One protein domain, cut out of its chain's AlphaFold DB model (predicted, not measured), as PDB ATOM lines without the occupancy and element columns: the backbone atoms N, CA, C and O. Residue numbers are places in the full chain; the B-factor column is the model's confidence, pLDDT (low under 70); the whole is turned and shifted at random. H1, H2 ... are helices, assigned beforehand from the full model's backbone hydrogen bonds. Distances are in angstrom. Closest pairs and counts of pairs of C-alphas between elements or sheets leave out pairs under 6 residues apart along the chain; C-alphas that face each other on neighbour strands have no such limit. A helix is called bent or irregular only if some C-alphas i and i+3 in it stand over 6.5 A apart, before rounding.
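This is residues 129 to 209 of the 226 residues of the protein "Carboxypeptidase" of Rhizopogon vesiculosus (UniProt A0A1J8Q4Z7). Three helices, H1, H3 and H5, form a small, splayed up-and-down bundle, each running against the one before it, with contacts made by parts of helices. Short H2 lies near H1 and H5 toward one end, short H4 is by H1 toward the other, and the long link of residues 174 to 196 swings out and folds back to H5, with residues 175 to 180 sticking out. The printed part has 81 residues with five named helices, H1 to H5 in chain order, and no named strand; its class is all helix. It is compact, with a radius of gyration of the C-alphas of 13.1 A, yet elongated, spanning 40 by 26 by 18 A.

H1, residues 129 to 142, is the hub. Its residues 134 to 137 touch H3, residues 151 to 163, at a shallow tilt of 29 degrees, opposite ways; the closest C-alphas, of Leu 137 and Leu 157, are 6.8 A apart. H5, residues 197 to 208, touches H1 with residues 197 to 201 at a steep tilt of 40 degrees, the same way; the closest C-alphas, of Gln 133 and Trp 198, are 5.7 A apart. H2, residues 144 to 147, and H4, residues 169 to 173, are apart. Every O i to N i+4 pair is within hydrogen-bond range in H3, H4 and H5, against 5 of 10 in H1; H2 is too short for one.

H1 begins at C-alpha 129, (31.629, -30.937, -7.764), and is 19.3 A long; it is irregular, with C-alphas 134 and 137 7.2 A apart. H3 is 18.2 A long. H5 is 16.5 A long, ending at C-alpha 208, (45.653, -20.223, -25.317).

The C-alphas farthest apart, of Thr 179 and Ile 207, are 40.7 A apart. The printed part has no cut, the link from H4 to H5 is long, and no printed residue is under 70 in pLDDT.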
ATOM      1  N   VAL A 129      32.402 -32.184  -7.697       96.31
ATOM      2  CA  VAL A 129      31.629 -30.937  -7.764       96.31
ATOM      3  C   VAL A 129      32.074 -29.905  -6.715       96.31
ATOM      4  O   VAL A 129      32.145 -28.711  -7.000       96.31
ATOM      5  N   VAL A 130      32.422 -30.356  -5.506       95.69
ATOM      6  CA  VAL A 130      32.811 -29.485  -4.386       95.69
ATOM      7  C   VAL A 130      34.274 -29.068  -4.477       95.69
ATOM      8  O   VAL A 130      34.602 -27.917  -4.192       95.69
ATOM      9  N   GLN A 131      35.154 -30.000  -4.833       95.00
ATOM     10  CA  GLN A 131      36.595 -29.798  -4.758       95.00
ATOM     11  C   GLN A 131      37.207 -29.231  -6.042       95.00
ATOM     12  O   GLN A 131      38.184 -28.492  -5.962       95.00
ATOM     13  N   GLU A 132      36.652 -29.562  -7.204       95.62
ATOM     14  CA  GLU A 132      37.193 -29.175  -8.509       95.62
ATOM     15  C   GLU A 132      36.336 -28.083  -9.153       95.62
ATOM     16  O   GLU A 132      36.820 -26.988  -9.430       95.62
ATOM     17  N   GLN A 133      35.040 -28.344  -9.315       97.19
ATOM     18  CA  GLN A 133      34.162 -27.520 -10.150       97.19
ATOM     19  C   GLN A 133      33.823 -26.173  -9.504       97.19
ATOM     20  O   GLN A 133      33.970 -25.116 -10.119       97.19
ATOM     21  N   ILE A 134      33.412 -26.198  -8.235       97.31
ATOM     22  CA  ILE A 134      33.080 -24.994  -7.468       97.31
ATOM     23  C   ILE A 134      34.233 -23.967  -7.423       97.31
ATOM     24  O   ILE A 134      33.986 -22.800  -7.735       97.31
ATOM     25  N   PRO A 135      35.478 -24.333  -7.055       96.75
ATOM     26  CA  PRO A 135      36.569 -23.362  -6.968       96.75
ATOM     27  C   PRO A 135      37.193 -22.988  -8.322       96.75
ATOM     28  O   PRO A 135      37.985 -22.044  -8.368       96.75
ATOM     29  N   ALA A 136      36.861 -23.682  -9.420       97.38
ATOM     30  CA  ALA A 136      37.528 -23.523 -10.716       97.38
ATOM     31  C   ALA A 136      37.511 -22.078 -11.245       97.38
ATOM     32  O   ALA A 136      38.540 -21.546 -11.675       97.38
ATOM     33  N   LEU A 137      36.361 -21.398 -11.173       97.75
ATOM     34  CA  LEU A 137      36.243 -20.011 -11.630       97.75
ATOM     35  C   LEU A 137      37.108 -19.056 -10.797       97.75
ATOM     36  O   LEU A 137      37.801 -18.202 -11.353       97.75
ATOM     37  N   ASP A 138      37.082 -19.195  -9.472       96.88
ATOM     38  CA  ASP A 138      37.868 -18.344  -8.574       96.88
ATOM     39  C   ASP A 138      39.369 -18.589  -8.757       96.88
ATOM     40  O   ASP A 138      40.166 -17.647  -8.725       96.88
ATOM     41  N   PHE A 139      39.757 -19.836  -9.039       96.62
ATOM     42  CA  PHE A 139      41.120 -20.192  -9.411       96.62
ATOM     43  C   PHE A 139      41.564 -19.474 -10.693       96.62
ATOM     44  O   PHE A 139      42.591 -18.792 -10.688       96.62
ATOM     45  N   VAL A 140      40.770 -19.528 -11.766       97.38
ATOM     46  CA  VAL A 140      41.077 -18.812 -13.018       97.38
ATOM     47  C   VAL A 140      41.145 -17.304 -12.800       97.38
ATOM     48  O   VAL A 140      42.071 -16.663 -13.291       97.38
ATOM     49  N   LYS A 141      40.224 -16.723 -12.022       97.19
ATOM     50  CA  LYS A 141      40.246 -15.290 -11.683       97.19
ATOM     51  C   LYS A 141      41.517 -14.896 -10.938       97.19
ATOM     52  O   LYS A 141      42.135 -13.885 -11.270       97.19
ATOM     53  N   LYS A 142      41.935 -15.700  -9.958       96.88
ATOM     54  CA  LYS A 142      43.170 -15.477  -9.195       96.88
ATOM     55  C   LYS A 142      44.407 -15.499 -10.093       96.88
ATOM     56  O   LYS A 142      45.324 -14.707  -9.883       96.88
ATOM     57  N   TYR A 143      44.419 -16.370 -11.098       96.50
ATOM     58  CA  TYR A 143      45.520 -16.527 -12.048       96.50
ATOM     59  C   TYR A 143      45.179 -15.971 -13.440       96.50
ATOM     60  O   TYR A 143      45.680 -16.469 -14.446       96.50
ATOM     61  N   ALA A 144      44.364 -14.912 -13.521       94.94
ATOM     62  CA  ALA A 144      43.843 -14.405 -14.795       94.94
ATOM     63  C   ALA A 144      44.945 -14.012 -15.792       94.94
ATOM     64  O   ALA A 144      44.794 -14.228 -16.990       94.94
ATOM     65  N   GLY A 145      46.077 -13.489 -15.306       91.50
ATOM     66  CA  GLY A 145      47.230 -13.163 -16.156       91.50
ATOM     67  C   GLY A 145      47.911 -14.384 -16.785       91.50
ATOM     68  O   GLY A 145      48.560 -14.250 -17.814       91.50
ATOM     69  N   LEU A 146      47.752 -15.569 -16.193       91.69
ATOM     70  CA  LEU A 146      48.288 -16.824 -16.714       91.69
ATOM     71  C   LEU A 146      47.327 -17.462 -17.715       91.69
ATOM     72  O   LEU A 146      47.743 -17.831 -18.807       91.69
ATOM     73  N   PHE A 147      46.040 -17.534 -17.370       95.06
ATOM     74  CA  PHE A 147      45.022 -18.085 -18.267       95.06
ATOM     75  C   PHE A 147      44.761 -17.180 -19.476       95.06
ATOM     76  O   PHE A 147      44.466 -17.675 -20.557       95.06
ATOM     77  N   SER A 148      44.887 -15.856 -19.312       93.38
ATOM     78  CA  SER A 148      44.749 -14.856 -20.381       93.38
ATOM     79  C   SER A 148      43.464 -14.993 -21.215       93.38
ATOM     80  O   SER A 148      43.422 -14.638 -22.394       93.38
ATOM     81  N   PHE A 149      42.389 -15.492 -20.600       96.88
ATOM     82  CA  PHE A 149      41.086 -15.608 -21.241       96.88
ATOM     83  C   PHE A 149      40.505 -14.232 -21.563       96.88
ATOM     84  O   PHE A 149      40.604 -13.284 -20.781       96.88
ATOM     85  N   ASN A 150      39.865 -14.117 -22.727       96.19
ATOM     86  CA  ASN A 150      39.199 -12.877 -23.108       96.19
ATOM     87  C   ASN A 150      37.935 -12.634 -22.262       96.19
ATOM     88  O   ASN A 150      37.363 -13.555 -21.673       96.19
ATOM     89  N   GLN A 151      37.459 -11.386 -22.245       96.94
ATOM     90  CA  GLN A 151      36.305 -11.001 -21.428       96.94
ATOM     91  C   GLN A 151      35.030 -11.777 -21.784       96.94
ATOM     92  O   GLN A 151      34.241 -12.098 -20.900       96.94
ATOM     93  N   THR A 152      34.820 -12.101 -23.063       97.56
ATOM     94  CA  THR A 152      33.658 -12.885 -23.502       97.56
ATOM     95  C   THR A 152      33.660 -14.268 -22.858       97.56
ATOM     96  O   THR A 152      32.621 -14.718 -22.380       97.56
ATOM     97  N   TYR A 153      34.822 -14.920 -22.801       97.62
ATOM     98  CA  TYR A 153      34.964 -16.234 -22.189       97.62
ATOM     99  C   TYR A 153      34.861 -16.174 -20.664       97.62
ATOM    100  O   TYR A 153      34.149 -16.975 -20.067       97.62
ATOM    101  N   MET A 154      35.461 -15.161 -20.031       98.00
ATOM    102  CA  MET A 154      35.283 -14.934 -18.593       98.00
ATOM    103  C   MET A 154      33.805 -14.735 -18.225       98.00
ATOM    104  O   MET A 154      33.325 -15.352 -17.278       98.00
ATOM    105  N   ASN A 155      33.051 -13.959 -19.012       98.19
ATOM    106  CA  ASN A 155      31.610 -13.774 -18.804       98.19
ATOM    107  C   ASN A 155      30.819 -15.082 -18.984       98.19
ATOM    108  O   ASN A 155      29.818 -15.294 -18.299       98.19
ATOM    109  N   TYR A 156      31.243 -15.949 -19.910       97.69
ATOM    110  CA  TYR A 156      30.658 -17.280 -20.079       97.69
ATOM    111  C   TYR A 156      30.867 -18.130 -18.820       97.69
ATOM    112  O   TYR A 156      29.882 -18.612 -18.264       97.69
ATOM    113  N   LEU A 157      32.101 -18.229 -18.312       98.19
ATOM    114  CA  LEU A 157      32.406 -18.997 -17.099       98.19
ATOM    115  C   LEU A 157      31.643 -18.470 -15.873       98.19
ATOM    116  O   LEU A 157      31.100 -19.253 -15.097       98.19
ATOM    117  N   GLU A 158      31.544 -17.147 -15.713       98.25
ATOM    118  CA  GLU A 158      30.760 -16.523 -14.639       98.25
ATOM    119  C   GLU A 158      29.272 -16.864 -14.723       98.25
ATOM    120  O   GLU A 158      28.648 -17.188 -13.710       98.25
ATOM    121  N   LYS A 159      28.699 -16.824 -15.931       98.31
ATOM    122  CA  LYS A 159      27.300 -17.189 -16.154       98.31
ATOM    123  C   LYS A 159      27.056 -18.664 -15.840       98.31
ATOM    124  O   LYS A 159      26.067 -18.965 -15.175       98.31
ATOM    125  N   THR A 160      27.944 -19.554 -16.280       97.88
ATOM    126  CA  THR A 160      27.844 -20.993 -16.000       97.88
ATOM    127  C   THR A 160      27.935 -21.257 -14.497       97.88
ATOM    128  O   THR A 160      27.051 -21.898 -13.936       97.88
ATOM    129  N   ALA A 161      28.912 -20.669 -13.799       97.94
ATOM    130  CA  ALA A 161      29.049 -20.816 -12.346       97.94
ATOM    131  C   ALA A 161      27.807 -20.336 -11.581       97.94
ATOM    132  O   ALA A 161      27.398 -20.972 -10.607       97.94
ATOM    133  N   ALA A 162      27.180 -19.247 -12.032       97.75
ATOM    134  CA  ALA A 162      25.949 -18.749 -11.430       97.75
ATOM    135  C   ALA A 162      24.768 -19.699 -11.675       97.75
ATOM    136  O   ALA A 162      23.994 -19.962 -10.757       97.75
ATOM    137  N   GLN A 163      24.640 -20.241 -12.890       97.06
ATOM    138  CA  GLN A 163      23.597 -21.214 -13.241       97.06
ATOM    139  C   GLN A 163      23.727 -22.524 -12.455       97.06
ATOM    140  O   GLN A 163      22.714 -23.124 -12.106       97.06
ATOM    141  N   CYS A 164      24.955 -22.927 -12.135       97.19
ATOM    142  CA  CYS A 164      25.264 -24.152 -11.400       97.19
ATOM    143  C   CYS A 164      25.304 -23.964  -9.873       97.19
ATOM    144  O   CYS A 164      25.671 -24.885  -9.151       97.19
ATOM    145  N   ASN A 165      24.926 -22.787  -9.357       96.69
ATOM    146  CA  ASN A 165      24.984 -22.438  -7.929       96.69
ATOM    147  C   ASN A 165      26.395 -22.519  -7.303       96.69
ATOM    148  O   ASN A 165      26.529 -22.705  -6.093       96.69
ATOM    149  N   TYR A 166      27.452 -22.361  -8.101       97.44
ATOM    150  CA  TYR A 166      28.838 -22.371  -7.615       97.44
ATOM    151  C   TYR A 166      29.292 -20.985  -7.144       97.44
ATOM    152  O   TYR A 166      30.124 -20.864  -6.245       97.44
ATOM    153  N   THR A 167      28.735 -19.916  -7.723       97.06
ATOM    154  CA  THR A 167      29.115 -18.537  -7.384       97.06
ATOM    155  C   THR A 167      28.918 -18.239  -5.896       97.06
ATOM    156  O   THR A 167      27.811 -18.337  -5.367       97.06
ATOM    157  N   GLY A 168      29.998 -17.834  -5.218       95.44
ATOM    158  CA  GLY A 168      29.987 -17.490  -3.791       95.44
ATOM    159  C   GLY A 168      29.865 -18.690  -2.847       95.44
ATOM    160  O   GLY A 168      29.683 -18.499  -1.644       95.44
ATOM    161  N   TYR A 169      29.957 -19.923  -3.358       96.38
ATOM    162  CA  TYR A 169      29.856 -21.136  -2.550       96.38
ATOM    163  C   TYR A 169      30.939 -21.191  -1.467       96.38
ATOM    164  O   TYR A 169      30.627 -21.411  -0.295       96.38
ATOM    165  N   VAL A 170      32.202 -20.964  -1.851       93.94
ATOM    166  CA  VAL A 170      33.358 -21.056  -0.942       93.94
ATOM    167  C   VAL A 170      33.203 -20.068   0.213       93.94
ATOM    168  O   VAL A 170      33.210 -20.474   1.374       93.94
ATOM    169  N   ASP A 171      32.924 -18.800  -0.093       93.88
ATOM    170  CA  ASP A 171      32.701 -17.750   0.910       93.88
ATOM    171  C   ASP A 171      31.514 -18.036   1.834       93.88
ATOM    172  O   ASP A 171      31.479 -17.575   2.979       93.88
ATOM    173  N   LYS A 172      30.509 -18.767   1.347       94.25
ATOM    174  CA  LYS A 172      29.304 -19.083   2.112       94.25
ATOM    175  C   LYS A 172      29.512 -20.269   3.049       94.25
ATOM    176  O   LYS A 172      29.145 -20.160   4.220       94.25
ATOM    177  N   TYR A 173      30.070 -21.370   2.546       94.81
ATOM    178  CA  TYR A 173      30.070 -22.664   3.236       94.81
ATOM    179  C   TYR A 173      31.438 -23.095   3.771       94.81
ATOM    180  O   TYR A 173      31.493 -23.796   4.778       94.81
ATOM    181  N   VAL A 174      32.544 -22.656   3.165       93.25
ATOM    182  CA  VAL A 174      33.901 -23.065   3.562       93.25
ATOM    183  C   VAL A 174      34.413 -22.129   4.661       93.25
ATOM    184  O   VAL A 174      35.322 -21.324   4.471       93.25
ATOM    185  N   LYS A 175      33.780 -22.203   5.838       93.06
ATOM    186  CA  LYS A 175      34.121 -21.397   7.022       93.06
ATOM    187  C   LYS A 175      34.622 -22.264   8.167       93.06
ATOM    188  O   LYS A 175      34.125 -23.365   8.389       93.06
ATOM    189  N   TYR A 176      35.574 -21.725   8.927       91.50
ATOM    190  CA  TYR A 176      36.046 -22.323  10.171       91.50
ATOM    191  C   TYR A 176      35.445 -21.595  11.393       91.50
ATOM    192  O   TYR A 176      35.432 -20.361  11.397       91.50
ATOM    193  N   PRO A 177      35.005 -22.312  12.446       94.00
ATOM    194  CA  PRO A 177      34.895 -23.773  12.523       94.00
ATOM    195  C   PRO A 177      33.792 -24.317  11.592       94.00
ATOM    196  O   PRO A 177      32.798 -23.622  11.372       94.00
ATOM    197  N   PRO A 178      33.953 -25.538  11.043       91.44
ATOM    198  CA  PRO A 178      32.954 -26.126  10.157       91.44
ATOM    199  C   PRO A 178      31.648 -26.382  10.916       91.44
ATOM    200  O   PRO A 178      31.655 -26.859  12.051       91.44
ATOM    201  N   THR A 179      30.517 -26.075  10.283       90.31
ATOM    202  CA  THR A 179      29.172 -26.256  10.858       90.31
ATOM    203  C   THR A 179      28.533 -27.597  10.491       90.31
ATOM    204  O   THR A 179      27.493 -27.951  11.041       90.31
ATOM    205  N   GLY A 180      29.151 -28.352   9.580       92.12
ATOM    206  CA  GLY A 180      28.678 -29.642   9.089       92.12
ATOM    207  C   GLY A 180      29.384 -30.037   7.793       92.12
ATOM    208  O   GLY A 180      30.408 -29.451   7.436       92.12
ATOM    209  N   LEU A 181      28.821 -31.024   7.091       92.12
ATOM    210  CA  LEU A 181      29.253 -31.373   5.738       92.12
ATOM    211  C   LEU A 181      28.949 -30.226   4.768       92.12
ATOM    212  O   LEU A 181      27.934 -29.537   4.899       92.12
ATOM    213  N   LEU A 182      29.826 -30.046   3.783       94.06
ATOM    214  CA  LEU A 182      29.620 -29.082   2.709       94.06
ATOM    215  C   LEU A 182      28.394 -29.504   1.874       94.06
ATOM    216  O   LEU A 182      28.353 -30.641   1.400       94.06
ATOM    217  N   PRO A 183      27.373 -28.640   1.717       94.50
ATOM    218  CA  PRO A 183      26.153 -29.006   1.005       94.50
ATOM    219  C   PRO A 183      26.416 -29.110  -0.495       94.50
ATOM    220  O   PRO A 183      27.083 -28.249  -1.062       94.50
ATOM    221  N   LEU A 184      25.860 -30.112  -1.170       95.44
ATOM    222  CA  LEU A 184      25.967 -30.183  -2.625       95.44
ATOM    223  C   LEU A 184      25.165 -29.036  -3.278       95.44
ATOM    224  O   LEU A 184      24.097 -28.671  -2.779       95.44
ATOM    225  N   PRO A 185      25.658 -28.443  -4.381       92.44
ATOM    226  CA  PRO A 185      24.922 -27.416  -5.127       92.44
ATOM    227  C   PRO A 185      23.688 -27.967  -5.877       92.44
ATOM    228  O   PRO A 185      22.858 -27.182  -6.340       92.44
ATOM    229  N   GLY A 186      23.560 -29.296  -5.965       90.94
ATOM    230  CA  GLY A 186      22.425 -30.051  -6.500       90.94
ATOM    231  C   GLY A 186      22.381 -31.460  -5.892       90.94
ATOM    232  O   GLY A 186      22.926 -31.677  -4.813       90.94
ATOM    233  N   ASP A 187      21.783 -32.428  -6.590       91.38
ATOM    234  CA  ASP A 187      21.578 -33.795  -6.072       91.38
ATOM    235  C   ASP A 187      22.696 -34.792  -6.455       91.38
ATOM    236  O   ASP A 187      22.563 -35.993  -6.225       91.38
ATOM    237  N   SER A 188      23.793 -34.312  -7.054       93.12
ATOM    238  CA  SER A 188      24.900 -35.128  -7.576       93.12
ATOM    239  C   SER A 188      26.248 -34.707  -6.986       93.12
ATOM    240  O   SER A 188      26.476 -33.528  -6.710       93.12
ATOM    241  N   VAL A 189      27.140 -35.686  -6.809       94.44
ATOM    242  CA  VAL A 189      28.550 -35.493  -6.421       94.44
ATOM    243  C   VAL A 189      29.450 -35.172  -7.620       94.44
ATOM    244  O   VAL A 189      30.535 -34.611  -7.449       94.44
ATOM    245  N   ASP A 190      28.951 -35.467  -8.819       94.12
ATOM    246  CA  ASP A 190      29.578 -35.188 -10.106       94.12
ATOM    247  C   ASP A 190      28.869 -34.019 -10.806       94.12
ATOM    248  O   ASP A 190      27.646 -33.860 -10.649       94.12
ATOM    249  N   PRO A 191      29.595 -33.196 -11.582       92.19
ATOM    250  CA  PRO A 191      28.970 -32.164 -12.397       92.19
ATOM    251  C   PRO A 191      28.097 -32.781 -13.498       92.19
ATOM    252  O   PRO A 191      28.406 -33.825 -14.061       92.19
ATOM    253  N   SER A 192      27.007 -32.097 -13.851       93.31
ATOM    254  CA  SER A 192      26.352 -32.322 -15.147       93.31
ATOM    255  C   SER A 192      27.210 -31.746 -16.274       93.31
ATOM    256  O   SER A 192      27.870 -30.739 -16.029       93.31
ATOM    257  N   ASP A 193      27.043 -32.208 -17.513       92.19
ATOM    258  CA  ASP A 193      27.719 -31.648 -18.698       92.19
ATOM    259  C   ASP A 193      27.624 -30.110 -18.795       92.19
ATOM    260  O   ASP A 193      28.582 -29.429 -19.145       92.19
ATOM    261  N   SER A 194      26.476 -29.516 -18.438       94.25
ATOM    262  CA  SER A 194      26.291 -28.053 -18.459       94.25
ATOM    263  C   SER A 194      26.999 -27.298 -17.327       94.25
ATOM    264  O   SER A 194      27.023 -26.071 -17.339       94.25
ATOM    265  N   CYS A 195      27.523 -28.020 -16.341       96.19
ATOM    266  CA  CYS A 195      28.154 -27.508 -15.127       96.19
ATOM    267  C   CYS A 195      29.580 -28.027 -14.932       96.19
ATOM    268  O   CYS A 195      30.130 -27.881 -13.837       96.19
ATOM    269  N   ASP A 196      30.166 -28.598 -15.984       95.69
ATOM    270  CA  ASP A 196      31.572 -28.965 -16.034       95.69
ATOM    271  C   ASP A 196      32.413 -27.748 -16.435       95.69
ATOM    272  O   ASP A 196      32.742 -27.493 -17.594       95.69
ATOM    273  N   ILE A 197      32.648 -26.880 -15.459       96.31
ATOM    274  CA  ILE A 197      33.380 -25.633 -15.659       96.31
ATOM    275  C   ILE A 197      34.874 -25.910 -15.807       96.31
ATOM    276  O   ILE A 197      35.545 -25.189 -16.549       96.31
ATOM    277  N   TRP A 198      35.390 -26.928 -15.119       96.94
ATOM    278  CA  TRP A 198      36.807 -27.255 -15.171       96.94
ATOM    279  C   TRP A 198      37.240 -27.744 -16.552       96.94
ATOM    280  O   TRP A 198      38.203 -27.189 -17.077       96.94
ATOM    281  N   ASP A 199      36.508 -28.662 -17.189       96.25
ATOM    282  CA  ASP A 199      36.871 -29.140 -18.531       96.25
ATOM    283  C   ASP A 199      36.834 -28.003 -19.559       96.25
ATOM    284  O   ASP A 199      37.768 -27.818 -20.340       96.25
ATOM    285  N   ASN A 200      35.827 -27.128 -19.472       96.25
ATOM    286  CA  ASN A 200      35.777 -25.911 -20.281       96.25
ATOM    287  C   ASN A 200      37.027 -25.030 -20.065       96.25
ATOM    288  O   ASN A 200      37.608 -24.495 -21.017       96.25
ATOM    289  N   ILE A 201      37.459 -24.835 -18.819       97.50
ATOM    290  CA  ILE A 201      38.678 -24.077 -18.506       97.50
ATOM    291  C   ILE A 201      39.911 -24.774 -19.078       97.50
ATOM    292  O   ILE A 201      40.730 -24.106 -19.705       97.50
ATOM    293  N   TYR A 202      40.041 -26.083 -18.871       96.69
ATOM    294  CA  TYR A 202      41.165 -26.891 -19.326       96.69
ATOM    295  C   TYR A 202      41.336 -26.813 -20.845       96.69
ATOM    296  O   TYR A 202      42.406 -26.434 -21.332       96.69
ATOM    297  N   ASP A 203      40.261 -27.064 -21.589       95.94
ATOM    298  CA  ASP A 203      40.261 -27.035 -23.049       95.94
ATOM    299  C   ASP A 203      40.633 -25.650 -23.582       95.94
ATOM    300  O   ASP A 203      41.447 -25.511 -24.499       95.94
ATOM    301  N   ASN A 204      40.089 -24.587 -22.981       96.06
ATOM    302  CA  ASN A 204      40.417 -23.228 -23.404       96.06
ATOM    303  C   ASN A 204      41.851 -22.832 -23.022       96.06
ATOM    304  O   ASN A 204      42.527 -22.148 -23.790       96.06
ATOM    305  N   ALA A 205      42.346 -23.295 -21.870       95.88
ATOM    306  CA  ALA A 205      43.725 -23.078 -21.449       95.88
ATOM    307  C   ALA A 205      44.714 -23.708 -22.435       95.88
ATOM    308  O   ALA A 205      45.704 -23.064 -22.773       95.88
ATOM    309  N   LEU A 206      44.416 -24.898 -22.967       94.62
ATOM    310  CA  LEU A 206      45.215 -25.539 -24.017       94.62
ATOM    311  C   LEU A 206      45.180 -24.781 -25.352       94.62
ATOM    312  O   LEU A 206      46.189 -24.738 -26.058       94.62
ATOM    313  N   ILE A 207      44.052 -24.150 -25.700       93.31
ATOM    314  CA  ILE A 207      43.951 -23.298 -26.899       93.31
ATOM    315  C   ILE A 207      44.842 -22.058 -26.761       93.31
ATOM    316  O   ILE A 207      45.520 -21.673 -27.714       93.31
ATOM    317  N   VAL A 208      44.842 -21.423 -25.585       92.62
ATOM    318  CA  VAL A 208      45.653 -20.223 -25.317       92.62
ATOM    319  C   VAL A 208      47.133 -20.572 -25.157       92.62
ATOM    320  O   VAL A 208      48.002 -19.860 -25.662       92.62
ATOM    321  N   ASN A 209      47.426 -21.670 -24.466       92.81
ATOM    322  CA  ASN A 209      48.764 -22.145 -24.168       92.81
ATOM    323  C   ASN A 209      48.849 -23.662 -24.409       92.81
ATOM    324  O   ASN A 209      48.531 -24.446 -23.517       92.81
TER     325      ASN A 209